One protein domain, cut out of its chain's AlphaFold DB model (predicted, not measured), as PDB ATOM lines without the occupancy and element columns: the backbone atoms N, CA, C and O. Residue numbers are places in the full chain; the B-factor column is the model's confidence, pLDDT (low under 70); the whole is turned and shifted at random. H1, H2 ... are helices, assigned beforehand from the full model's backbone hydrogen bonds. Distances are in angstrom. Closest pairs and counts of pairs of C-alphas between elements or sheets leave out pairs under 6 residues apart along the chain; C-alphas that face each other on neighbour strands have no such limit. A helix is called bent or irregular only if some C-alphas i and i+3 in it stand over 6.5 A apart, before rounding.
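What this domain is: This is residues 23 to 178 of the 406 residues of an uncharacterized protein of Aspergillus arachidicola (UniProt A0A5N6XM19). Two long helices, H2 and H6, cross almost at right angles to make the core of a rounded domain, and shorter helices stand round this cross. The arm H10b crosses H2 on the side away from H6, H7 packs on H2, H6 and both arms of the bent H10, and H9, near the last residues of H6, makes a corner with H10a. The printed part has 156 residues with ten named helices, H1 to H10 along the chain, and no named strand; its class is all helix. It is compact, with a radius of gyration of the C-alphas of 15.2 A, and spans 44 by 34 by 28 A along its three main axes.

How they stand to each other: The printed part begins with H1, residues 23 to 28, which touches residues 43 to 51 alone of H2, residues 38 to 63, at a steep tilt of 50 degrees, opposite ways; their closest C-alphas, of Arg 23 and Ala 47, are 4.8 A apart. H2 and H6, residues 99 to 119, are both hubs, touching six other helices each. H2 touches H6 with residues 48 to 55 alone, about perpendicular at 89 degrees, and their closest C-alphas, of Thr 52 and Ile 106, are 4.9 A apart. H3, residues 67 to 73, touches residues 110 to 118 alone of H6 at a shallow tilt of 24 degrees, the same way, closest at the C-alphas of Ala 72 and Val 114, 5.4 A. H4, residues 77 to 80, touches no helix. H5, residues 86 to 92, touches residues 99 to 106 alone of H6 at a steep tilt of 61 degrees, closest at the C-alphas of Leu 90 and His 99, 6.5 A. H7, residues 123 to 128, touches residues 112 to 116 alone of H6, closest at the C-alphas of Glu 116 and Ile 124, 6.3 A. H8, residues 132 to 136, touches no helix but is near H6. H9, residues 141 to 152, touches residues 115 to 119 alone of H6 with its residues 142 to 146 alone, closest at the C-alphas of Leu 115 and Leu 142, 6.8 A. H10, residues 154 to 178, was assigned as one helix by its hydrogen bonds but is bent, with C-alphas 162 and 165 7.0 A apart; its arms H10a, residues 154 to 162, and H10b, residues 165 to 178, stand at a steep tilt of 48 degrees. H9 and H10a touch only at the corner. H7 touches H10a, closest at the C-alphas of Gly 123 and Ala 160, 4.4 A. Residues 170 to 175 alone of H10b touch residues 46 to 50 alone of H2, about perpendicular at 77 degrees, closest at the C-alphas of Leu 46 and Gln 171, 5.9 A. H6 is apart from both arms. The helix packing is mostly crossed. Every O i to N i+4 pair is within hydrogen-bond range in H2, H3, H5, H6, H7, H9, H10a and H10b; H1 has 1 of 2, H8 has 0 of 1 but 2 of 2 O i to N i+3 pairs, and H4 is too short for an O i to N i+4 pair.

Where its parts are: H1 begins at C-alpha 23, (-36.788, 9.996, 51.683). From first to last C-alpha H2 measures 36.6 A, H6 29.6 A, H10b 20.1 A, H9 16.2 A and H10a 12.6 A. H6 begins at C-alpha 99, (-37.093, 18.827, 43.524), and H10b ends at C-alpha 178, (-34.988, 10.022, 58.650).

The domain as a whole: The C-alphas farthest apart, of Pro 94 and Arg 152, are 45.2 A apart, while those of the first and last printed residues, Arg 23 and Val 178, are 7.2 A apart. The printed part has no cut and no long link. The mean pLDDT of the printed part is 88.8, and residues 32 and 34 are under 70.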
ATOM      1  N   ARG A  23     -35.509  10.433  52.264       93.94
ATOM      2  CA  ARG A  23     -36.788   9.996  51.683       93.94
ATOM      3  C   ARG A  23     -36.747  10.024  50.160       93.94
ATOM      4  O   ARG A  23     -37.334   9.152  49.528       93.94
ATOM      5  N   VAL A  24     -36.058  11.008  49.587       92.56
ATOM      6  CA  VAL A  24     -35.851  11.130  48.139       92.56
ATOM      7  C   VAL A  24     -34.875  10.054  47.666       92.56
ATOM      8  O   VAL A  24     -35.178   9.326  46.719       92.56
ATOM      9  N   VAL A  25     -33.784   9.843  48.414       89.69
ATOM     10  CA  VAL A  25     -32.818   8.760  48.164       89.69
ATOM     11  C   VAL A  25     -33.496   7.384  48.132       89.69
ATOM     12  O   VAL A  25     -33.199   6.569  47.260       89.69
ATOM     13  N   ASP A  26     -34.442   7.117  49.039       88.44
ATOM     14  CA  ASP A  26     -35.172   5.839  49.080       88.44
ATOM     15  C   ASP A  26     -35.924   5.517  47.775       88.44
ATOM     16  O   ASP A  26     -36.140   4.342  47.464       88.44
ATOM     17  N   ILE A  27     -36.293   6.535  46.997       87.50
ATOM     18  CA  ILE A  27     -36.936   6.374  45.690       87.50
ATOM     19  C   ILE A  27     -35.912   6.319  44.568       87.50
ATOM     20  O   ILE A  27     -36.011   5.425  43.726       87.50
ATOM     21  N   GLN A  28     -34.926   7.218  44.579       85.94
ATOM     22  CA  GLN A  28     -33.871   7.274  43.562       85.94
ATOM     23  C   GLN A  28     -33.100   5.952  43.471       85.94
ATOM     24  O   GLN A  28     -32.883   5.436  42.379       85.94
ATOM     25  N   LEU A  29     -32.790   5.325  44.614       79.38
ATOM     26  CA  LEU A  29     -32.137   4.007  44.661       79.38
ATOM     27  C   LEU A  29     -32.944   2.892  43.979       79.38
ATOM     28  O   LEU A  29     -32.415   1.813  43.714       79.38
ATOM     29  N   CYS A  30     -34.229   3.131  43.729       73.00
ATOM     30  CA  CYS A  30     -35.146   2.170  43.139       73.00
ATOM     31  C   CYS A  30     -35.647   2.604  41.752       73.00
ATOM     32  O   CYS A  30     -36.498   1.920  41.163       73.00
ATOM     33  N   GLU A  31     -35.167   3.737  41.238       71.75
ATOM     34  CA  GLU A  31     -35.487   4.218  39.901       71.75
ATOM     35  C   GLU A  31     -34.865   3.276  38.854       71.75
ATOM     36  O   GLU A  31     -33.775   2.742  39.039       71.75
ATOM     37  N   GLY A  32     -35.616   2.941  37.802       66.44
ATOM     38  CA  GLY A  32     -35.192   1.958  36.792       66.44
ATOM     39  C   GLY A  32     -35.277   0.477  37.201       66.44
ATOM     40  O   GLY A  32     -35.231  -0.389  36.332       66.44
ATOM     41  N   ILE A  33     -35.484   0.149  38.484       75.69
ATOM     42  CA  ILE A  33     -35.708  -1.243  38.912       75.69
ATOM     43  C   ILE A  33     -37.154  -1.649  38.593       75.69
ATOM     44  O   ILE A  33     -38.096  -1.164  39.236       75.69
ATOM     45  N   SER A  34     -37.323  -2.555  37.624       66.56
ATOM     46  CA  SER A  34     -38.625  -3.086  37.188       66.56
ATOM     47  C   SER A  34     -39.313  -3.901  38.289       66.56
ATOM     48  O   SER A  34     -40.471  -3.648  38.615       66.56
ATOM     49  N   ASN A  35     -38.574  -4.793  38.956       75.44
ATOM     50  CA  ASN A  35     -39.101  -5.681  39.996       75.44
ATOM     51  C   ASN A  35     -38.651  -5.255  41.398       75.44
ATOM     52  O   ASN A  35     -37.769  -5.852  42.012       75.44
ATOM     53  N   LYS A  36     -39.276  -4.198  41.929       82.00
ATOM     54  CA  LYS A  36     -39.062  -3.762  43.321       82.00
ATOM     55  C   LYS A  36     -39.584  -4.821  44.293       82.00
ATOM     56  O   LYS A  36     -40.738  -5.233  44.159       82.00
ATOM     57  N   THR A  37     -38.777  -5.188  45.291       86.50
ATOM     58  CA  THR A  37     -39.198  -6.115  46.355       86.50
ATOM     59  C   THR A  37     -40.378  -5.545  47.157       86.50
ATOM     60  O   THR A  37     -40.501  -4.317  47.257       86.50
ATOM     61  N   PRO A  38     -41.222  -6.388  47.781       85.94
ATOM     62  CA  PRO A  38     -42.299  -5.930  48.661       85.94
ATOM     63  C   PRO A  38     -41.812  -4.945  49.735       85.94
ATOM     64  O   PRO A  38     -42.391  -3.876  49.919       85.94
ATOM     65  N   THR A  39     -40.682  -5.243  50.378       87.50
ATOM     66  CA  THR A  39     -40.098  -4.377  51.410       87.50
ATOM     67  C   THR A  39     -39.644  -3.029  50.853       87.50
ATOM     68  O   THR A  39     -39.844  -1.996  51.491       87.50
ATOM     69  N   THR A  40     -39.078  -3.016  49.644       87.44
ATOM     70  CA  THR A  40     -38.720  -1.777  48.942       87.44
ATOM     71  C   THR A  40     -39.957  -0.929  48.654       87.44
ATOM     72  O   THR A  40     -39.959   0.262  48.957       87.44
ATOM     73  N   ARG A  41     -41.030  -1.529  48.120       88.25
ATOM     74  CA  ARG A  41     -42.288  -0.815  47.837       88.25
ATOM     75  C   ARG A  41     -42.901  -0.226  49.104       88.25
ATOM     76  O   ARG A  41     -43.299   0.937  49.115       88.25
ATOM     77  N   PHE A  42     -42.907  -1.002  50.185       91.12
ATOM     78  CA  PHE A  42     -43.399  -0.548  51.480       91.12
ATOM     79  C   PHE A  42     -42.584   0.635  52.019       91.12
ATOM     80  O   PHE A  42     -43.153   1.644  52.432       91.12
ATOM     81  N   ARG A  43     -41.249   0.568  51.948       91.88
ATOM     82  CA  ARG A  43     -40.371   1.678  52.351       91.88
ATOM     83  C   ARG A  43     -40.592   2.934  51.504       91.88
ATOM     84  O   ARG A  43     -40.661   4.022  52.068       91.88
ATOM     85  N   ILE A  44     -40.763   2.790  50.189       91.94
ATOM     86  CA  ILE A  44     -41.107   3.902  49.288       91.94
ATOM     87  C   ILE A  44     -42.448   4.530  49.686       91.94
ATOM     88  O   ILE A  44     -42.543   5.752  49.767       91.94
ATOM     89  N   SER A  45     -43.466   3.719  49.991       93.88
ATOM     90  CA  SER A  45     -44.760   4.213  50.484       93.88
ATOM     91  C   SER A  45     -44.592   5.058  51.757       93.88
ATOM     92  O   SER A  45     -45.085   6.185  51.816       93.88
ATOM     93  N   LEU A  46     -43.798   4.589  52.729       95.62
ATOM     94  CA  LEU A  46     -43.490   5.357  53.944       95.62
ATOM     95  C   LEU A  46     -42.733   6.662  53.651       95.62
ATOM     96  O   LEU A  46     -42.993   7.672  54.312       95.62
ATOM     97  N   ALA A  47     -41.816   6.659  52.680       95.81
ATOM     98  CA  ALA A  47     -41.066   7.840  52.250       95.81
ATOM     99  C   ALA A  47     -41.987   8.903  51.631       95.81
ATOM    100  O   ALA A  47     -41.973  10.061  52.058       95.81
ATOM    101  N   ILE A  48     -42.839   8.486  50.685       96.06
ATOM    102  CA  ILE A  48     -43.852   9.325  50.026       96.06
ATOM    103  C   ILE A  48     -44.783   9.942  51.069       96.06
ATOM    104  O   ILE A  48     -44.966  11.162  51.107       96.06
ATOM    105  N   ARG A  49     -45.334   9.105  51.951       96.56
ATOM    106  CA  ARG A  49     -46.251   9.542  53.001       96.56
ATOM    107  C   ARG A  49     -45.576  10.507  53.977       96.56
ATOM    108  O   ARG A  49     -46.163  11.524  54.331       96.56
ATOM    109  N   SER A  50     -44.330  10.232  54.369       97.00
ATOM    110  CA  SER A  50     -43.540  11.093  55.263       97.00
ATOM    111  C   SER A  50     -43.347  12.502  54.703       97.00
ATOM    112  O   SER A  50     -43.635  13.478  55.394       97.00
ATOM    113  N   LEU A  51     -42.874  12.611  53.456       96.94
ATOM    114  CA  LEU A  51     -42.635  13.902  52.806       96.94
ATOM    115  C   LEU A  51     -43.940  14.672  52.586       96.94
ATOM    116  O   LEU A  51     -44.011  15.872  52.836       96.94
ATOM    117  N   THR A  52     -44.997  13.969  52.188       97.31
ATOM    118  CA  THR A  52     -46.300  14.597  51.946       97.31
ATOM    119  C   THR A  52     -46.918  15.135  53.233       97.31
ATOM    120  O   THR A  52     -47.502  16.211  53.214       97.31
ATOM    121  N   LEU A  53     -46.768  14.452  54.372       96.38
ATOM    122  CA  LEU A  53     -47.248  14.980  55.654       96.38
ATOM    123  C   LEU A  53     -46.536  16.277  56.065       96.38
ATOM    124  O   LEU A  53     -47.163  17.156  56.651       96.38
ATOM    125  N   GLU A  54     -45.246  16.416  55.749       96.06
ATOM    126  CA  GLU A  54     -44.511  17.667  55.968       96.06
ATOM    127  C   GLU A  54     -45.027  18.786  55.053       96.06
ATOM    128  O   GLU A  54     -45.269  19.898  55.518       96.06
ATOM    129  N   TYR A  55     -45.305  18.467  53.786       97.00
ATOM    130  CA  TYR A  55     -45.945  19.395  52.855       97.00
ATOM    131  C   TYR A  55     -47.348  19.827  53.312       97.00
ATOM    132  O   TYR A  55     -47.671  21.011  53.294       97.00
ATOM    133  N   VAL A  56     -48.183  18.891  53.770       96.12
ATOM    134  CA  VAL A  56     -49.516  19.191  54.317       96.12
ATOM    135  C   VAL A  56     -49.406  20.145  55.502       96.12
ATOM    136  O   VAL A  56     -50.160  21.112  55.586       96.12
ATOM    137  N   HIS A  57     -48.436  19.918  56.391       95.75
ATOM    138  CA  HIS A  57     -48.186  20.816  57.511       95.75
ATOM    139  C   HIS A  57     -47.793  22.225  57.049       95.75
ATOM    140  O   HIS A  57     -48.337  23.201  57.566       95.75
ATOM    141  N   PHE A  58     -46.914  22.328  56.048       96.00
ATOM    142  CA  PHE A  58     -46.573  23.600  55.415       96.00
ATOM    143  C   PHE A  58     -47.816  24.318  54.872       96.00
ATOM    144  O   PHE A  58     -47.992  25.496  55.165       96.00
ATOM    145  N   GLN A  59     -48.714  23.620  54.164       95.00
ATOM    146  CA  GLN A  59     -49.933  24.235  53.626       95.00
ATOM    147  C   GLN A  59     -50.824  24.829  54.724       95.00
ATOM    148  O   GLN A  59     -51.313  25.943  54.574       95.00
ATOM    149  N   TYR A  60     -50.997  24.144  55.858       95.06
ATOM    150  CA  TYR A  60     -51.750  24.737  56.968       95.06
ATOM    151  C   TYR A  60     -51.066  25.971  57.550       95.06
ATOM    152  O   TYR A  60     -51.750  26.915  57.931       95.06
ATOM    153  N   GLN A  61     -49.734  25.977  57.627       94.50
ATOM    154  CA  GLN A  61     -48.992  27.121  58.152       94.50
ATOM    155  C   GLN A  61     -49.061  28.344  57.232       94.50
ATOM    156  O   GLN A  61     -49.086  29.464  57.734       94.50
ATOM    157  N   THR A  62     -49.078  28.145  55.911       93.31
ATOM    158  CA  THR A  62     -49.004  29.242  54.933       93.31
ATOM    159  C   THR A  62     -50.356  29.646  54.358       93.31
ATOM    160  O   THR A  62     -50.592  30.831  54.139       93.31
ATOM    161  N   LEU A  63     -51.250  28.684  54.131       90.38
ATOM    162  CA  LEU A  63     -52.544  28.884  53.472       90.38
ATOM    163  C   LEU A  63     -53.731  28.754  54.436       90.38
ATOM    164  O   LEU A  63     -54.831  29.187  54.107       90.38
ATOM    165  N   GLY A  64     -53.537  28.147  55.613       91.44
ATOM    166  CA  GLY A  64     -54.610  27.882  56.582       91.44
ATOM    167  C   GLY A  64     -55.483  26.665  56.253       91.44
ATOM    168  O   GLY A  64     -56.388  26.344  57.018       91.44
ATOM    169  N   TYR A  65     -55.209  25.959  55.156       90.75
ATOM    170  CA  TYR A  65     -55.911  24.739  54.757       90.75
ATOM    171  C   TYR A  65     -54.953  23.755  54.082       90.75
ATOM    172  O   TYR A  65     -53.900  24.146  53.576       90.75
ATOM    173  N   SER A  66     -55.327  22.474  54.039       91.69
ATOM    174  CA  SER A  66     -54.642  21.486  53.210       91.69
ATOM    175  C   SER A  66     -55.488  21.117  52.009       91.69
ATOM    176  O   SER A  66     -56.689  20.871  52.106       91.69
ATOM    177  N   ARG A  67     -54.819  20.946  50.875       89.50
ATOM    178  CA  ARG A  67     -55.446  20.386  49.684       89.50
ATOM    179  C   ARG A  67     -55.991  18.976  49.903       89.50
ATOM    180  O   ARG A  67     -56.960  18.584  49.260       89.50
ATOM    181  N   VAL A  68     -55.359  18.196  50.777       92.62
ATOM    182  CA  VAL A  68     -55.852  16.856  51.090       92.62
ATOM    183  C   VAL A  68     -57.239  16.957  51.747       92.62
ATOM    184  O   VAL A  68     -58.064  16.080  51.523       92.62
ATOM    185  N   ASP A  69     -57.529  18.010  52.525       90.00
ATOM    186  CA  ASP A  69     -58.872  18.237  53.099       90.00
ATOM    187  C   ASP A  69     -59.857  18.631  52.008       90.00
ATOM    188  O   ASP A  69     -60.937  18.061  51.901       90.00
ATOM    189  N   GLU A  70     -59.456  19.596  51.183       89.69
ATOM    190  CA  GLU A  70     -60.265  20.112  50.084       89.69
ATOM    191  C   GLU A  70     -60.712  18.979  49.155       89.69
ATOM    192  O   GLU A  70     -61.895  18.855  48.856       89.69
ATOM    193  N   GLN A  71     -59.785  18.098  48.769       89.38
ATOM    194  CA  GLN A  71     -60.090  16.972  47.890       89.38
ATOM    195  C   GLN A  71     -60.836  15.837  48.585       89.38
ATOM    196  O   GLN A  71     -61.649  15.186  47.941       89.38
ATOM    197  N   ALA A  72     -60.614  15.603  49.880       87.75
ATOM    198  CA  ALA A  72     -61.425  14.636  50.617       87.75
ATOM    199  C   ALA A  72     -62.892  15.090  50.742       87.75
ATOM    200  O   ALA A  72     -63.785  14.248  50.744       87.75
ATOM    201  N   ASN A  73     -63.143  16.404  50.797       86.38
ATOM    202  CA  ASN A  73     -64.490  16.975  50.875       86.38
ATOM    203  C   ASN A  73     -65.141  17.175  49.497       86.38
ATOM    204  O   ASN A  73     -66.361  17.109  49.366       86.38
ATOM    205  N   THR A  74     -64.356  17.480  48.463       86.50
ATOM    206  CA  THR A  74     -64.853  17.747  47.108       86.50
ATOM    207  C   THR A  74     -63.854  17.241  46.072       86.50
ATOM    208  O   THR A  74     -62.907  17.932  45.690       86.50
ATOM    209  N   LEU A  75     -64.087  16.019  45.592       83.62
ATOM    210  CA  LEU A  75     -63.248  15.395  44.572       83.62
ATOM    211  C   LEU A  75     -63.429  16.104  43.229       83.62
ATOM    212  O   LEU A  75     -64.515  16.107  42.652       83.62
ATOM    213  N   SER A  76     -62.346  16.683  42.713       80.25
ATOM    214  CA  SER A  76     -62.357  17.426  41.454       80.25
ATOM    215  C   SER A  76     -61.324  16.879  40.477       80.25
ATOM    216  O   SER A  76     -60.161  16.693  40.822       80.25
ATOM    217  N   SER A  77     -61.718  16.690  39.217       76.25
ATOM    218  CA  SER A  77     -60.789  16.315  38.140       76.25
ATOM    219  C   SER A  77     -59.782  17.424  37.815       76.25
ATOM    220  O   SER A  77     -58.671  17.151  37.367       76.25
ATOM    221  N   VAL A  78     -60.124  18.690  38.085       78.19
ATOM    222  CA  VAL A  78     -59.204  19.829  37.911       78.19
ATOM    223  C   VAL A  78     -58.026  19.721  38.886       78.19
ATOM    224  O   VAL A  78     -56.903  20.136  38.579       78.19
ATOM    225  N   ALA A  79     -58.253  19.086  40.037       77.44
ATOM    226  CA  ALA A  79     -57.226  18.832  41.027       77.44
ATOM    227  C   ALA A  79     -56.230  17.743  40.607       77.44
ATOM    228  O   ALA A  79     -55.273  17.515  41.334       77.44
ATOM    229  N   ASP A  80     -56.353  17.083  39.460       75.38
ATOM    230  CA  ASP A  80     -55.239  16.261  38.971       75.38
ATOM    231  C   ASP A  80     -54.081  17.127  38.429       75.38
ATOM    232  O   ASP A  80     -52.936  16.691  38.479       75.38
ATOM    233  N   ASN A  81     -54.352  18.375  38.010       76.88
ATOM    234  CA  ASN A  81     -53.376  19.244  37.325       76.88
ATOM    235  C   ASN A  81     -52.911  20.466  38.133       76.88
ATOM    236  O   ASN A  81     -51.911  21.103  37.800       76.88
ATOM    237  N   GLN A  82     -53.635  20.849  39.182       76.31
ATOM    238  CA  GLN A  82     -53.205  21.944  40.053       76.31
ATOM    239  C   GLN A  82     -52.061  21.447  40.936       76.31
ATOM    240  O   GLN A  82     -52.170  20.360  41.467       76.31
ATOM    241  N   HIS A  83     -50.971  22.184  41.141       79.62
ATOM    242  CA  HIS A  83     -49.867  21.765  42.036       79.62
ATOM    243  C   HIS A  83     -49.223  22.944  42.783       79.62
ATOM    244  O   HIS A  83     -48.195  22.769  43.422       79.62
ATOM    245  N   GLY A  84     -49.842  24.129  42.723       70.50
ATOM    246  CA  GLY A  84     -49.142  25.418  42.784       70.50
ATOM    247  C   GLY A  84     -48.309  25.726  44.031       70.50
ATOM    248  O   GLY A  84     -47.339  26.463  43.915       70.50
ATOM    249  N   SER A  85     -48.632  25.170  45.204       89.44
ATOM    250  CA  SER A  85     -47.837  25.404  46.423       89.44
ATOM    251  C   SER A  85     -46.700  24.396  46.629       89.44
ATOM    252  O   SER A  85     -45.928  24.542  47.575       89.44
ATOM    253  N   ILE A  86     -46.565  23.370  45.774       94.56
ATOM    254  CA  ILE A  86     -45.490  22.372  45.902       94.56
ATOM    255  C   ILE A  86     -44.131  23.027  45.644       94.56
ATOM    256  O   ILE A  86     -43.191  22.823  46.407       94.56
ATOM    257  N   GLU A  87     -44.022  23.848  44.602       93.62
ATOM    258  CA  GLU A  87     -42.785  24.555  44.269       93.62
ATOM    259  C   GLU A  87     -42.375  25.538  45.367       93.62
ATOM    260  O   GLU A  87     -41.186  25.707  45.632       93.62
ATOM    261  N   GLU A  88     -43.348  26.185  46.009       94.06
ATOM    262  CA  GLU A  88     -43.100  27.077  47.138       94.06
ATOM    263  C   GLU A  88     -42.579  26.304  48.351       94.06
ATOM    264  O   GLU A  88     -41.542  26.668  48.902       94.06
ATOM    265  N   PHE A  89     -43.221  25.185  48.698       96.12
ATOM    266  CA  PHE A  89     -42.743  24.293  49.750       96.12
ATOM    267  C   PHE A  89     -41.303  23.835  49.501       96.12
ATOM    268  O   PHE A  89     -40.455  23.977  50.379       96.12
ATOM    269  N   LEU A  90     -40.992  23.355  48.294       95.62
ATOM    270  CA  LEU A  90     -39.652  22.857  47.975       95.62
ATOM    271  C   LEU A  90     -38.580  23.953  48.096       95.62
ATOM    272  O   LEU A  90     -37.483  23.676  48.571       95.62
ATOM    273  N   LYS A  91     -38.903  25.220  47.789       94.00
ATOM    274  CA  LYS A  91     -37.991  26.355  48.040       94.00
ATOM    275  C   LYS A  91     -37.679  26.561  49.527       94.00
ATOM    276  O   LYS A  91     -36.610  27.073  49.848       94.00
ATOM    277  N   THR A  92     -38.579  26.163  50.430       93.31
ATOM    278  CA  THR A  92     -38.348  26.224  51.886       93.31
ATOM    279  C   THR A  92     -37.547  25.038  52.430       93.31
ATOM    280  O   THR A  92     -37.117  25.067  53.585       93.31
ATOM    281  N   CYS A  93     -37.290  24.014  51.610       90.94
ATOM    282  CA  CYS A  93     -36.602  22.785  51.997       90.94
ATOM    283  C   CYS A  93     -35.213  22.685  51.339       90.94
ATOM    284  O   CYS A  93     -35.013  21.839  50.475       90.94
ATOM    285  N   PRO A  94     -34.195  23.448  51.789       86.88
ATOM    286  CA  PRO A  94     -32.870  23.474  51.150       86.88
ATOM    287  C   PRO A  94     -32.082  22.154  51.252       86.88
ATOM    288  O   PRO A  94     -30.982  22.050  50.725       86.88
ATOM    289  N   HIS A  95     -32.603  21.175  51.992       86.62
ATOM    290  CA  HIS A  95     -32.023  19.842  52.153       86.62
ATOM    291  C   HIS A  95     -32.556  18.830  51.129       86.62
ATOM    292  O   HIS A  95     -32.065  17.708  51.100       86.62
ATOM    293  N   ILE A  96     -33.567  19.208  50.343       92.38
ATOM    294  CA  ILE A  96     -34.081  18.425  49.222       92.38
ATOM    295  C   ILE A  96     -33.423  18.998  47.967       92.38
ATOM    296  O   ILE A  96     -33.665  20.154  47.636       92.38
ATOM    297  N   LEU A  97     -32.581  18.224  47.287       91.88
ATOM    298  CA  LEU A  97     -31.854  18.684  46.099       91.88
ATOM    299  C   LEU A  97     -32.638  18.339  44.825       91.88
ATOM    300  O   LEU A  97     -32.873  19.199  43.973       91.88
ATOM    301  N   ASP A  98     -33.132  17.107  44.721       93.38
ATOM    302  CA  ASP A  98     -33.976  16.643  43.625       93.38
ATOM    303  C   ASP A  98     -35.448  17.023  43.853       93.38
ATOM    304  O   ASP A  98     -36.314  16.238  44.266       93.38
ATOM    305  N   HIS A  99     -35.740  18.279  43.520       94.12
ATOM    306  CA  HIS A  99     -37.093  18.827  43.524       94.12
ATOM    307  C   HIS A  99     -38.038  18.081  42.566       94.12
ATOM    308  O   HIS A  99     -39.248  18.057  42.798       94.12
ATOM    309  N   GLY A 100     -37.519  17.476  41.491       93.81
ATOM    310  CA  GLY A 100     -38.324  16.764  40.500       93.81
ATOM    311  C   GLY A 100     -38.938  15.493  41.081       93.81
ATOM    312  O   GLY A 100     -40.153  15.283  40.989       93.81
ATOM    313  N   THR A 101     -38.114  14.677  41.737       94.44
ATOM    314  CA  THR A 101     -38.568  13.478  42.450       94.44
ATOM    315  C   THR A 101     -39.446  13.847  43.637       94.44
ATOM    316  O   THR A 101     -40.548  13.308  43.767       94.44
ATOM    317  N   ALA A 102     -39.039  14.831  44.445       95.81
ATOM    318  CA  ALA A 102     -39.831  15.290  45.585       95.81
ATOM    319  C   ALA A 102     -41.227  15.789  45.169       95.81
ATOM    320  O   ALA A 102     -42.228  15.442  45.799       95.81
ATOM    321  N   LYS A 103     -41.337  16.521  44.052       95.62
ATOM    322  CA  LYS A 103     -42.630  16.935  43.494       95.62
ATOM    323  C   LYS A 103     -43.509  15.731  43.143       95.62
ATOM    324  O   LYS A 103     -44.666  15.690  43.559       95.62
ATOM    325  N   LYS A 104     -42.978  14.724  42.436       93.62
ATOM    326  CA  LYS A 104     -43.725  13.491  42.103       93.62
ATOM    327  C   LYS A 104     -44.190  12.745  43.358       93.62
ATOM    328  O   LYS A 104     -45.323  12.252  43.395       93.62
ATOM    329  N   MET A 105     -43.343  12.693  44.390       95.31
ATOM    330  CA  MET A 105     -43.690  12.114  45.690       95.31
ATOM    331  C   MET A 105     -44.869  12.842  46.320       95.31
ATOM    332  O   MET A 105     -45.835  12.190  46.697       95.31
ATOM    333  N   ILE A 106     -44.817  14.173  46.398       96.38
ATOM    334  CA  ILE A 106     -45.872  14.972  47.032       96.38
ATOM    335  C   ILE A 106     -47.191  14.840  46.266       96.38
ATOM    336  O   ILE A 106     -48.241  14.699  46.887       96.38
ATOM    337  N   ILE A 107     -47.160  14.818  44.929       94.50
ATOM    338  CA  ILE A 107     -48.362  14.603  44.105       94.50
ATOM    339  C   ILE A 107     -48.991  13.240  44.417       94.50
ATOM    340  O   ILE A 107     -50.174  13.158  44.750       94.50
ATOM    341  N   THR A 108     -48.182  12.179  44.365       94.06
ATOM    342  CA  THR A 108     -48.635  10.806  44.634       94.06
ATOM    343  C   THR A 108     -49.138  10.662  46.068       94.06
ATOM    344  O   THR A 108     -50.201  10.096  46.312       94.06
ATOM    345  N   GLY A 109     -48.396  11.202  47.030       95.81
ATOM    346  CA  GLY A 109     -48.743  11.130  48.439       95.81
ATOM    347  C   GLY A 109     -49.959  11.975  48.797       95.81
ATOM    348  O   GLY A 109     -50.721  11.575  49.665       95.81
ATOM    349  N   THR A 110     -50.214  13.094  48.112       95.44
ATOM    350  CA  THR A 110     -51.457  13.865  48.303       95.44
ATOM    351  C   THR A 110     -52.657  12.984  47.963       95.44
ATOM    352  O   THR A 110     -53.579  12.867  48.766       95.44
ATOM    353  N   LYS A 111     -52.602  12.277  46.826       93.88
ATOM    354  CA  LYS A 111     -53.644  11.325  46.416       93.88
ATOM    355  C   LYS A 111     -53.767  10.146  47.392       93.88
ATOM    356  O   LYS A 111     -54.877   9.769  47.751       93.88
ATOM    357  N   MET A 112     -52.637   9.630  47.887       95.12
ATOM    358  CA  MET A 112     -52.592   8.611  48.945       95.12
ATOM    359  C   MET A 112     -53.324   9.074  50.213       95.12
ATOM    360  O   MET A 112     -54.167   8.352  50.729       95.12
ATOM    361  N   LEU A 113     -53.046  10.283  50.706       95.88
ATOM    362  CA  LEU A 113     -53.676  10.807  51.921       95.88
ATOM    363  C   LEU A 113     -55.166  11.128  51.722       95.88
ATOM    364  O   LEU A 113     -55.941  11.001  52.668       95.88
ATOM    365  N   VAL A 114     -55.585  11.507  50.509       94.94
ATOM    366  CA  VAL A 114     -57.014  11.640  50.174       94.94
ATOM    367  C   VAL A 114     -57.699  10.277  50.253       94.94
ATOM    368  O   VAL A 114     -58.741  10.170  50.890       94.94
ATOM    369  N   LEU A 115     -57.085   9.221  49.705       93.62
ATOM    370  CA  LEU A 115     -57.588   7.852  49.858       93.62
ATOM    371  C   LEU A 115     -57.680   7.430  51.329       93.62
ATOM    372  O   LEU A 115     -58.699   6.876  51.721       93.62
ATOM    373  N   GLU A 116     -56.675   7.728  52.162       94.56
ATOM    374  CA  GLU A 116     -56.742   7.441  53.608       94.56
ATOM    375  C   GLU A 116     -57.945   8.112  54.277       94.56
ATOM    376  O   GLU A 116     -58.564   7.512  55.154       94.56
ATOM    377  N   ARG A 117     -58.289   9.337  53.864       94.06
ATOM    378  CA  ARG A 117     -59.437  10.076  54.403       94.06
ATOM    379  C   ARG A 117     -60.772   9.534  53.938       94.06
ATOM    380  O   ARG A 117     -61.646   9.349  54.773       94.06
ATOM    381  N   LEU A 118     -60.908   9.272  52.641       91.81
ATOM    382  CA  LEU A 118     -62.122   8.682  52.078       91.81
ATOM    383  C   LEU A 118     -62.379   7.286  52.659       91.81
ATOM    384  O   LEU A 118     -63.521   6.919  52.902       91.81
ATOM    385  N   TYR A 119     -61.311   6.521  52.900       90.81
ATOM    386  CA  TYR A 119     -61.397   5.185  53.479       90.81
ATOM    387  C   TYR A 119     -61.618   5.203  55.001       90.81
ATOM    388  O   TYR A 119     -62.253   4.310  55.546       90.81
ATOM    389  N   GLY A 120     -61.074   6.207  55.697       91.00
ATOM    390  CA  GLY A 120     -61.211   6.398  57.145       91.00
ATOM    391  C   GLY A 120     -60.000   5.965  57.979       91.00
ATOM    392  O   GLY A 120     -59.955   6.243  59.176       91.00
ATOM    393  N   HIS A 121     -58.982   5.326  57.387       90.19
ATOM    394  CA  HIS A 121     -57.750   4.984  58.104       90.19
ATOM    395  C   HIS A 121     -56.536   4.742  57.188       90.19
ATOM    396  O   HIS A 121     -56.663   4.388  56.016       90.19
ATOM    397  N   ALA A 122     -55.328   4.812  57.755       92.44
ATOM    398  CA  ALA A 122     -54.066   4.711  57.010       92.44
ATOM    399  C   ALA A 122     -53.732   3.306  56.467       92.44
ATOM    400  O   ALA A 122     -52.832   3.157  55.643       92.44
ATOM    401  N   GLY A 123     -54.444   2.269  56.914       90.69
ATOM    402  CA  GLY A 123     -54.228   0.891  56.476       90.69
ATOM    403  C   GLY A 123     -54.375   0.659  54.971       90.69
ATOM    404  O   GLY A 123     -53.638  -0.151  54.409       90.69
ATOM    405  N   ILE A 124     -55.235   1.428  54.292       90.88
ATOM    406  CA  ILE A 124     -55.390   1.341  52.835       90.88
ATOM    407  C   ILE A 124     -54.070   1.652  52.111       90.88
ATOM    408  O   ILE A 124     -53.679   0.926  51.202       90.88
ATOM    409  N   SER A 125     -53.295   2.634  52.579       92.19
ATOM    410  CA  SER A 125     -51.981   2.978  52.014       92.19
ATOM    411  C   SER A 125     -50.939   1.876  52.177       92.19
ATOM    412  O   SER A 125     -50.035   1.751  51.344       92.19
ATOM    413  N   ALA A 126     -51.056   1.063  53.231       90.31
ATOM    414  CA  ALA A 126     -50.189  -0.092  53.435       90.31
ATOM    415  C   ALA A 126     -50.422  -1.154  52.350       90.31
ATOM    416  O   ALA A 126     -49.459  -1.697  51.814       90.31
ATOM    417  N   LEU A 127     -51.685  -1.396  51.988       88.56
ATOM    418  CA  LEU A 127     -52.067  -2.334  50.928       88.56
ATOM    419  C   LEU A 127     -51.714  -1.790  49.541       88.56
ATOM    420  O   LEU A 127     -51.103  -2.477  48.720       88.56
ATOM    421  N   LEU A 128     -52.027  -0.518  49.304       87.25
ATOM    422  CA  LEU A 128     -51.776   0.168  48.040       87.25
ATOM    423  C   LEU A 128     -50.285   0.293  47.692       87.25
ATOM    424  O   LEU A 128     -49.942   0.460  46.522       87.25
ATOM    425  N   ALA A 129     -49.382   0.136  48.666       87.38
ATOM    426  CA  ALA A 129     -47.948   0.021  48.404       87.38
ATOM    427  C   ALA A 129     -47.614  -1.132  47.435       87.38
ATOM    428  O   ALA A 129     -46.613  -1.068  46.720       87.38
ATOM    429  N   PHE A 130     -48.450  -2.172  47.381       85.12
ATOM    430  CA  PHE A 130     -48.231  -3.351  46.542       85.12
ATOM    431  C   PHE A 130     -48.966  -3.300  45.197       85.12
ATOM    432  O   PHE A 130     -48.656  -4.115  44.330       85.12
ATOM    433  N   VAL A 131     -49.856  -2.323  44.988       84.69
ATOM    434  CA  VAL A 131     -50.717  -2.203  43.795       84.69
ATOM    435  C   VAL A 131     -50.457  -0.869  43.078       84.69
ATOM    436  O   VAL A 131     -51.333  -0.016  43.018       84.69
ATOM    437  N   PRO A 132     -49.255  -0.619  42.530       79.25
ATOM    438  CA  PRO A 132     -48.840   0.718  42.083       79.25
ATOM    439  C   PRO A 132     -49.737   1.353  41.004       79.25
ATOM    440  O   PRO A 132     -49.695   2.570  40.816       79.25
ATOM    441  N   SER A 133     -50.562   0.562  40.311       84.38
ATOM    442  CA  SER A 133     -51.533   1.034  39.319       84.38
ATOM    443  C   SER A 133     -52.577   2.002  39.887       84.38
ATOM    444  O   SER A 133     -53.049   2.851  39.131       84.38
ATOM    445  N   TRP A 134     -52.869   1.971  41.199       88.44
ATOM    446  CA  TRP A 134     -53.817   2.907  41.833       88.44
ATOM    447  C   TRP A 134     -53.431   4.378  41.613       88.44
ATOM    448  O   TRP A 134     -54.292   5.249  41.539       88.44
ATOM    449  N   THR A 135     -52.135   4.662  41.453       89.00
ATOM    450  CA  THR A 135     -51.618   6.024  41.239       89.00
ATOM    451  C   THR A 135     -52.123   6.673  39.947       89.00
ATOM    452  O   THR A 135     -52.099   7.899  39.831       89.00
ATOM    453  N   ARG A 136     -52.603   5.864  38.990       89.69
ATOM    454  CA  ARG A 136     -53.158   6.314  37.705       89.69
ATOM    455  C   ARG A 136     -54.604   6.799  37.807       89.69
ATOM    456  O   ARG A 136     -55.056   7.489  36.900       89.69
ATOM    457  N   LEU A 137     -55.314   6.452  38.882       90.06
ATOM    458  CA  LEU A 137     -56.707   6.847  39.087       90.06
ATOM    459  C   LEU A 137     -56.810   8.358  39.285       90.06
ATOM    460  O   LEU A 137     -56.011   8.946  40.019       90.06
ATOM    461  N   ARG A 138     -57.801   8.991  38.665       90.56
ATOM    462  CA  ARG A 138     -58.146  10.405  38.887       90.56
ATOM    463  C   ARG A 138     -58.866  10.580  40.219       90.56
ATOM    464  O   ARG A 138     -59.459   9.634  40.727       90.56
ATOM    465  N   TYR A 139     -58.863  11.794  40.774       90.44
ATOM    466  CA  TYR A 139     -59.526  12.048  42.066       90.44
ATOM    467  C   TYR A 139     -60.997  11.584  42.118       90.44
ATOM    468  O   TYR A 139     -61.350  10.890  43.070       90.44
ATOM    469  N   PRO A 140     -61.848  11.846  41.105       89.06
ATOM    470  CA  PRO A 140     -63.230  11.353  41.112       89.06
ATOM    471  C   PRO A 140     -63.364   9.821  41.083       89.06
ATOM    472  O   PRO A 140     -64.367   9.278  41.532       89.06
ATOM    473  N   GLU A 141     -62.357   9.109  40.569       90.19
ATOM    474  CA  GLU A 141     -62.360   7.644  40.470       90.19
ATOM    475  C   GLU A 141     -61.987   6.976  41.800       90.19
ATOM    476  O   GLU A 141     -62.205   5.778  41.964       90.19
ATOM    477  N   LEU A 142     -61.457   7.733  42.770       90.88
ATOM    478  CA  LEU A 142     -61.031   7.203  44.067       90.88
ATOM    479  C   LEU A 142     -62.205   6.663  44.890       90.88
ATOM    480  O   LEU A 142     -62.061   5.618  45.521       90.88
ATOM    481  N   THR A 143     -63.366   7.323  44.861       86.69
ATOM    482  CA  THR A 143     -64.563   6.841  45.573       86.69
ATOM    483  C   THR A 143     -65.077   5.547  44.962       86.69
ATOM    484  O   THR A 143     -65.291   4.580  45.685       86.69
ATOM    485  N   ILE A 144     -65.179   5.490  43.630       87.75
ATOM    486  CA  ILE A 144     -65.592   4.279  42.905       87.75
ATOM    487  C   ILE A 144     -64.615   3.136  43.199       87.75
ATOM    488  O   ILE A 144     -65.026   2.006  43.446       87.75
ATOM    489  N   PHE A 145     -63.313   3.433  43.210       87.62
ATOM    490  CA  PHE A 145     -62.291   2.467  43.579       87.62
ATOM    491  C   PHE A 145     -62.508   1.929  44.997       87.62
ATOM    492  O   PHE A 145     -62.515   0.715  45.168       87.62
ATOM    493  N   ILE A 146     -62.728   2.795  45.992       86.25
ATOM    494  CA  ILE A 146     -62.985   2.372  47.376       86.25
ATOM    495  C   ILE A 146     -64.262   1.530  47.461       86.25
ATOM    496  O   ILE A 146     -64.234   0.468  48.074       86.25
ATOM    497  N   GLU A 147     -65.353   1.948  46.823       84.38
ATOM    498  CA  GLU A 147     -66.617   1.203  46.824       84.38
ATOM    499  C   GLU A 147     -66.456  -0.190  46.212       84.38
ATOM    500  O   GLU A 147     -66.854  -1.182  46.820       84.38
ATOM    501  N   LEU A 148     -65.815  -0.292  45.043       81.75
ATOM    502  CA  LEU A 148     -65.553  -1.578  44.393       81.75
ATOM    503  C   LEU A 148     -64.602  -2.450  45.216       81.75
ATOM    504  O   LEU A 148     -64.805  -3.663  45.302       81.75
ATOM    505  N   PHE A 149     -63.588  -1.838  45.829       76.88
ATOM    506  CA  PHE A 149     -62.626  -2.514  46.690       76.88
ATOM    507  C   PHE A 149     -63.306  -3.096  47.934       76.88
ATOM    508  O   PHE A 149     -63.110  -4.268  48.243       76.88
ATOM    509  N   LEU A 150     -64.165  -2.318  48.598       74.50
ATOM    510  CA  LEU A 150     -64.932  -2.751  49.768       74.50
ATOM    511  C   LEU A 150     -66.005  -3.789  49.414       74.50
ATOM    512  O   LEU A 150     -66.175  -4.765  50.141       74.50
ATOM    513  N   PHE A 151     -66.714  -3.602  48.298       72.88
ATOM    514  CA  PHE A 151     -67.819  -4.474  47.897       72.88
ATOM    515  C   PHE A 151     -67.343  -5.858  47.451       72.88
ATOM    516  O   PHE A 151     -67.977  -6.865  47.764       72.88
ATOM    517  N   ARG A 152     -66.230  -5.926  46.710       74.81
ATOM    518  CA  ARG A 152     -65.722  -7.196  46.169       74.81
ATOM    519  C   ARG A 152     -64.796  -7.936  47.131       74.81
ATOM    520  O   ARG A 152     -64.625  -9.141  46.966       74.81
ATOM    521  N   HIS A 153     -64.218  -7.243  48.114       76.00
ATOM    522  CA  HIS A 153     -63.138  -7.777  48.945       76.00
ATOM    523  C   HIS A 153     -63.253  -7.353  50.422       76.00
ATOM    524  O   HIS A 153     -62.412  -6.629  50.961       76.00
ATOM    525  N   ALA A 154     -64.306  -7.813  51.103       77.00
ATOM    526  CA  ALA A 154     -64.531  -7.537  52.529       77.00
ATOM    527  C   ALA A 154     -63.396  -8.055  53.446       77.00
ATOM    528  O   ALA A 154     -63.107  -7.481  54.501       77.00
ATOM    529  N   ASP A 155     -62.717  -9.122  53.029       80.44
ATOM    530  CA  ASP A 155     -61.516  -9.668  53.663       80.44
ATOM    531  C   ASP A 155     -60.338  -8.686  53.604       80.44
ATOM    532  O   ASP A 155     -59.653  -8.460  54.605       80.44
ATOM    533  N   ILE A 156     -60.142  -8.039  52.453       78.88
ATOM    534  CA  ILE A 156     -59.104  -7.022  52.279       78.88
ATOM    535  C   ILE A 156     -59.436  -5.769  53.100       78.88
ATOM    536  O   ILE A 156     -58.531  -5.153  53.663       78.88
ATOM    537  N   ALA A 157     -60.718  -5.419  53.232       80.75
ATOM    538  CA  ALA A 157     -61.131  -4.307  54.081       80.75
ATOM    539  C   ALA A 157     -60.781  -4.536  55.560       80.75
ATOM    540  O   ALA A 157     -60.146  -3.691  56.191       80.75
ATOM    541  N   THR A 158     -61.097  -5.727  56.074       84.62
ATOM    542  CA  THR A 158     -60.732  -6.147  57.440       84.62
ATOM    543  C   THR A 158     -59.214  -6.115  57.638       84.62
ATOM    544  O   THR A 158     -58.703  -5.605  58.635       84.62
ATOM    545  N   MET A 159     -58.462  -6.586  56.642       85.31
ATOM    546  CA  MET A 159     -57.002  -6.556  56.676       85.31
ATOM    547  C   MET A 159     -56.446  -5.132  56.712       85.31
ATOM    548  O   MET A 159     -55.472  -4.879  57.421       85.31
ATOM    549  N   ALA A 160     -57.042  -4.205  55.957       87.81
ATOM    550  CA  ALA A 160     -56.649  -2.804  55.960       87.81
ATOM    551  C   ALA A 160     -56.770  -2.219  57.379       87.81
ATOM    552  O   ALA A 160     -55.847  -1.554  57.856       87.81
ATOM    553  N   GLU A 161     -57.849  -2.530  58.091       88.44
ATOM    554  CA  GLU A 161     -58.035  -2.111  59.481       88.44
ATOM    555  C   GLU A 161     -56.968  -2.725  60.408       88.44
ATOM    556  O   GLU A 161     -56.250  -1.996  61.107       88.44
ATOM    557  N   ASP A 162     -56.771  -4.046  60.329       88.81
ATOM    558  CA  ASP A 162     -55.810  -4.798  61.151       88.81
ATOM    559  C   ASP A 162     -54.369  -4.280  61.027       88.81
ATOM    560  O   ASP A 162     -53.582  -4.277  61.988       88.81
ATOM    561  N   VAL A 163     -53.988  -3.845  59.825       90.06
ATOM    562  CA  VAL A 163     -52.631  -3.364  59.542       90.06
ATOM    563  C   VAL A 163     -52.472  -1.865  59.764       90.06
ATOM    564  O   VAL A 163     -51.335  -1.398  59.836       90.06
ATOM    565  N   SER A 164     -53.559  -1.111  59.946       92.75
ATOM    566  CA  SER A 164     -53.530   0.348  60.103       92.75
ATOM    567  C   SER A 164     -52.632   0.796  61.267       92.75
ATOM    568  O   SER A 164     -51.707   1.597  61.090       92.75
ATOM    569  N   ASN A 165     -52.797   0.189  62.450       90.69
ATOM    570  CA  ASN A 165     -51.968   0.488  63.627       90.69
ATOM    571  C   ASN A 165     -50.491   0.115  63.419       90.69
ATOM    572  O   ASN A 165     -49.583   0.835  63.853       90.69
ATOM    573  N   LYS A 166     -50.232  -1.007  62.736       90.38
ATOM    574  CA  LYS A 166     -48.868  -1.445  62.407       90.38
ATOM    575  C   LYS A 166     -48.216  -0.472  61.427       90.38
ATOM    576  O   LYS A 166     -47.086  -0.052  61.664       90.38
ATOM    577  N   TYR A 167     -48.941  -0.057  60.390       93.12
ATOM    578  CA  TYR A 167     -48.481   0.913  59.403       93.12
ATOM    579  C   TYR A 167     -48.130   2.253  60.054       93.12
ATOM    580  O   TYR A 167     -47.046   2.789  59.820       93.12
ATOM    581  N   TRP A 168     -48.973   2.740  60.970       92.12
ATOM    582  CA  TRP A 168     -48.691   3.949  61.745       92.12
ATOM    583  C   TRP A 168     -47.395   3.838  62.557       92.12
ATOM    584  O   TRP A 168     -46.545   4.735  62.529       92.12
ATOM    585  N   ARG A 169     -47.189   2.704  63.240       92.19
ATOM    586  CA  ARG A 169     -45.956   2.445  63.994       92.19
ATOM    587  C   ARG A 169     -44.733   2.398  63.078       92.19
ATOM    588  O   ARG A 169     -43.707   2.994  63.410       92.19
ATOM    589  N   CYS A 170     -44.837   1.737  61.926       94.31
ATOM    590  CA  CYS A 170     -43.783   1.712  60.912       94.31
ATOM    591  C   CYS A 170     -43.455   3.122  60.409       94.31
ATOM    592  O   CYS A 170     -42.281   3.485  60.363       94.31
ATOM    593  N   GLN A 171     -44.467   3.951  60.130       95.50
ATOM    594  CA  GLN A 171     -44.269   5.348  59.744       95.50
ATOM    595  C   GLN A 171     -43.535   6.142  60.826       95.50
ATOM    596  O   GLN A 171     -42.619   6.908  60.521       95.50
ATOM    597  N   HIS A 172     -43.906   5.964  62.096       93.62
ATOM    598  CA  HIS A 172     -43.252   6.656  63.201       93.62
ATOM    599  C   HIS A 172     -41.766   6.277  63.311       93.62
ATOM    600  O   HIS A 172     -40.901   7.150  63.438       93.62
ATOM    601  N   LEU A 173     -41.457   4.981  63.212       92.88
ATOM    602  CA  LEU A 173     -40.080   4.482  63.219       92.88
ATOM    603  C   LEU A 173     -39.281   5.001  62.019       92.88
ATOM    604  O   LEU A 173     -38.156   5.472  62.195       92.88
ATOM    605  N   TYR A 174     -39.882   4.986  60.829       94.25
ATOM    606  CA  TYR A 174     -39.283   5.520  59.611       94.25
ATOM    607  C   TYR A 174     -38.953   7.014  59.754       94.25
ATOM    608  O   TYR A 174     -37.806   7.424  59.571       94.25
ATOM    609  N   ASN A 175     -39.911   7.829  60.209       93.56
ATOM    610  CA  ASN A 175     -39.707   9.264  60.434       93.56
ATOM    611  C   ASN A 175     -38.598   9.533  61.465       93.56
ATOM    612  O   ASN A 175     -37.792  10.452  61.298       93.56
ATOM    613  N   ARG A 176     -38.521   8.724  62.530       90.88
ATOM    614  CA  ARG A 176     -37.437   8.809  63.518       90.88
ATOM    615  C   ARG A 176     -36.075   8.523  62.879       90.88
ATOM    616  O   ARG A 176     -35.111   9.231  63.179       90.88
ATOM    617  N   GLN A 177     -35.997   7.527  61.999       89.81
ATOM    618  CA  GLN A 177     -34.772   7.188  61.278       89.81
ATOM    619  C   GLN A 177     -34.340   8.321  60.336       89.81
ATOM    620  O   GLN A 177     -33.187   8.750  60.410       89.81
ATOM    621  N   VAL A 178     -35.258   8.869  59.532       88.31
ATOM    622  CA  VAL A 178     -34.988  10.022  58.650       88.31
ATOM    623  C   VAL A 178     -34.427  11.196  59.457       88.31
ATOM    624  O   VAL A 178     -33.348  11.702  59.152       88.31
TER     625      VAL A 178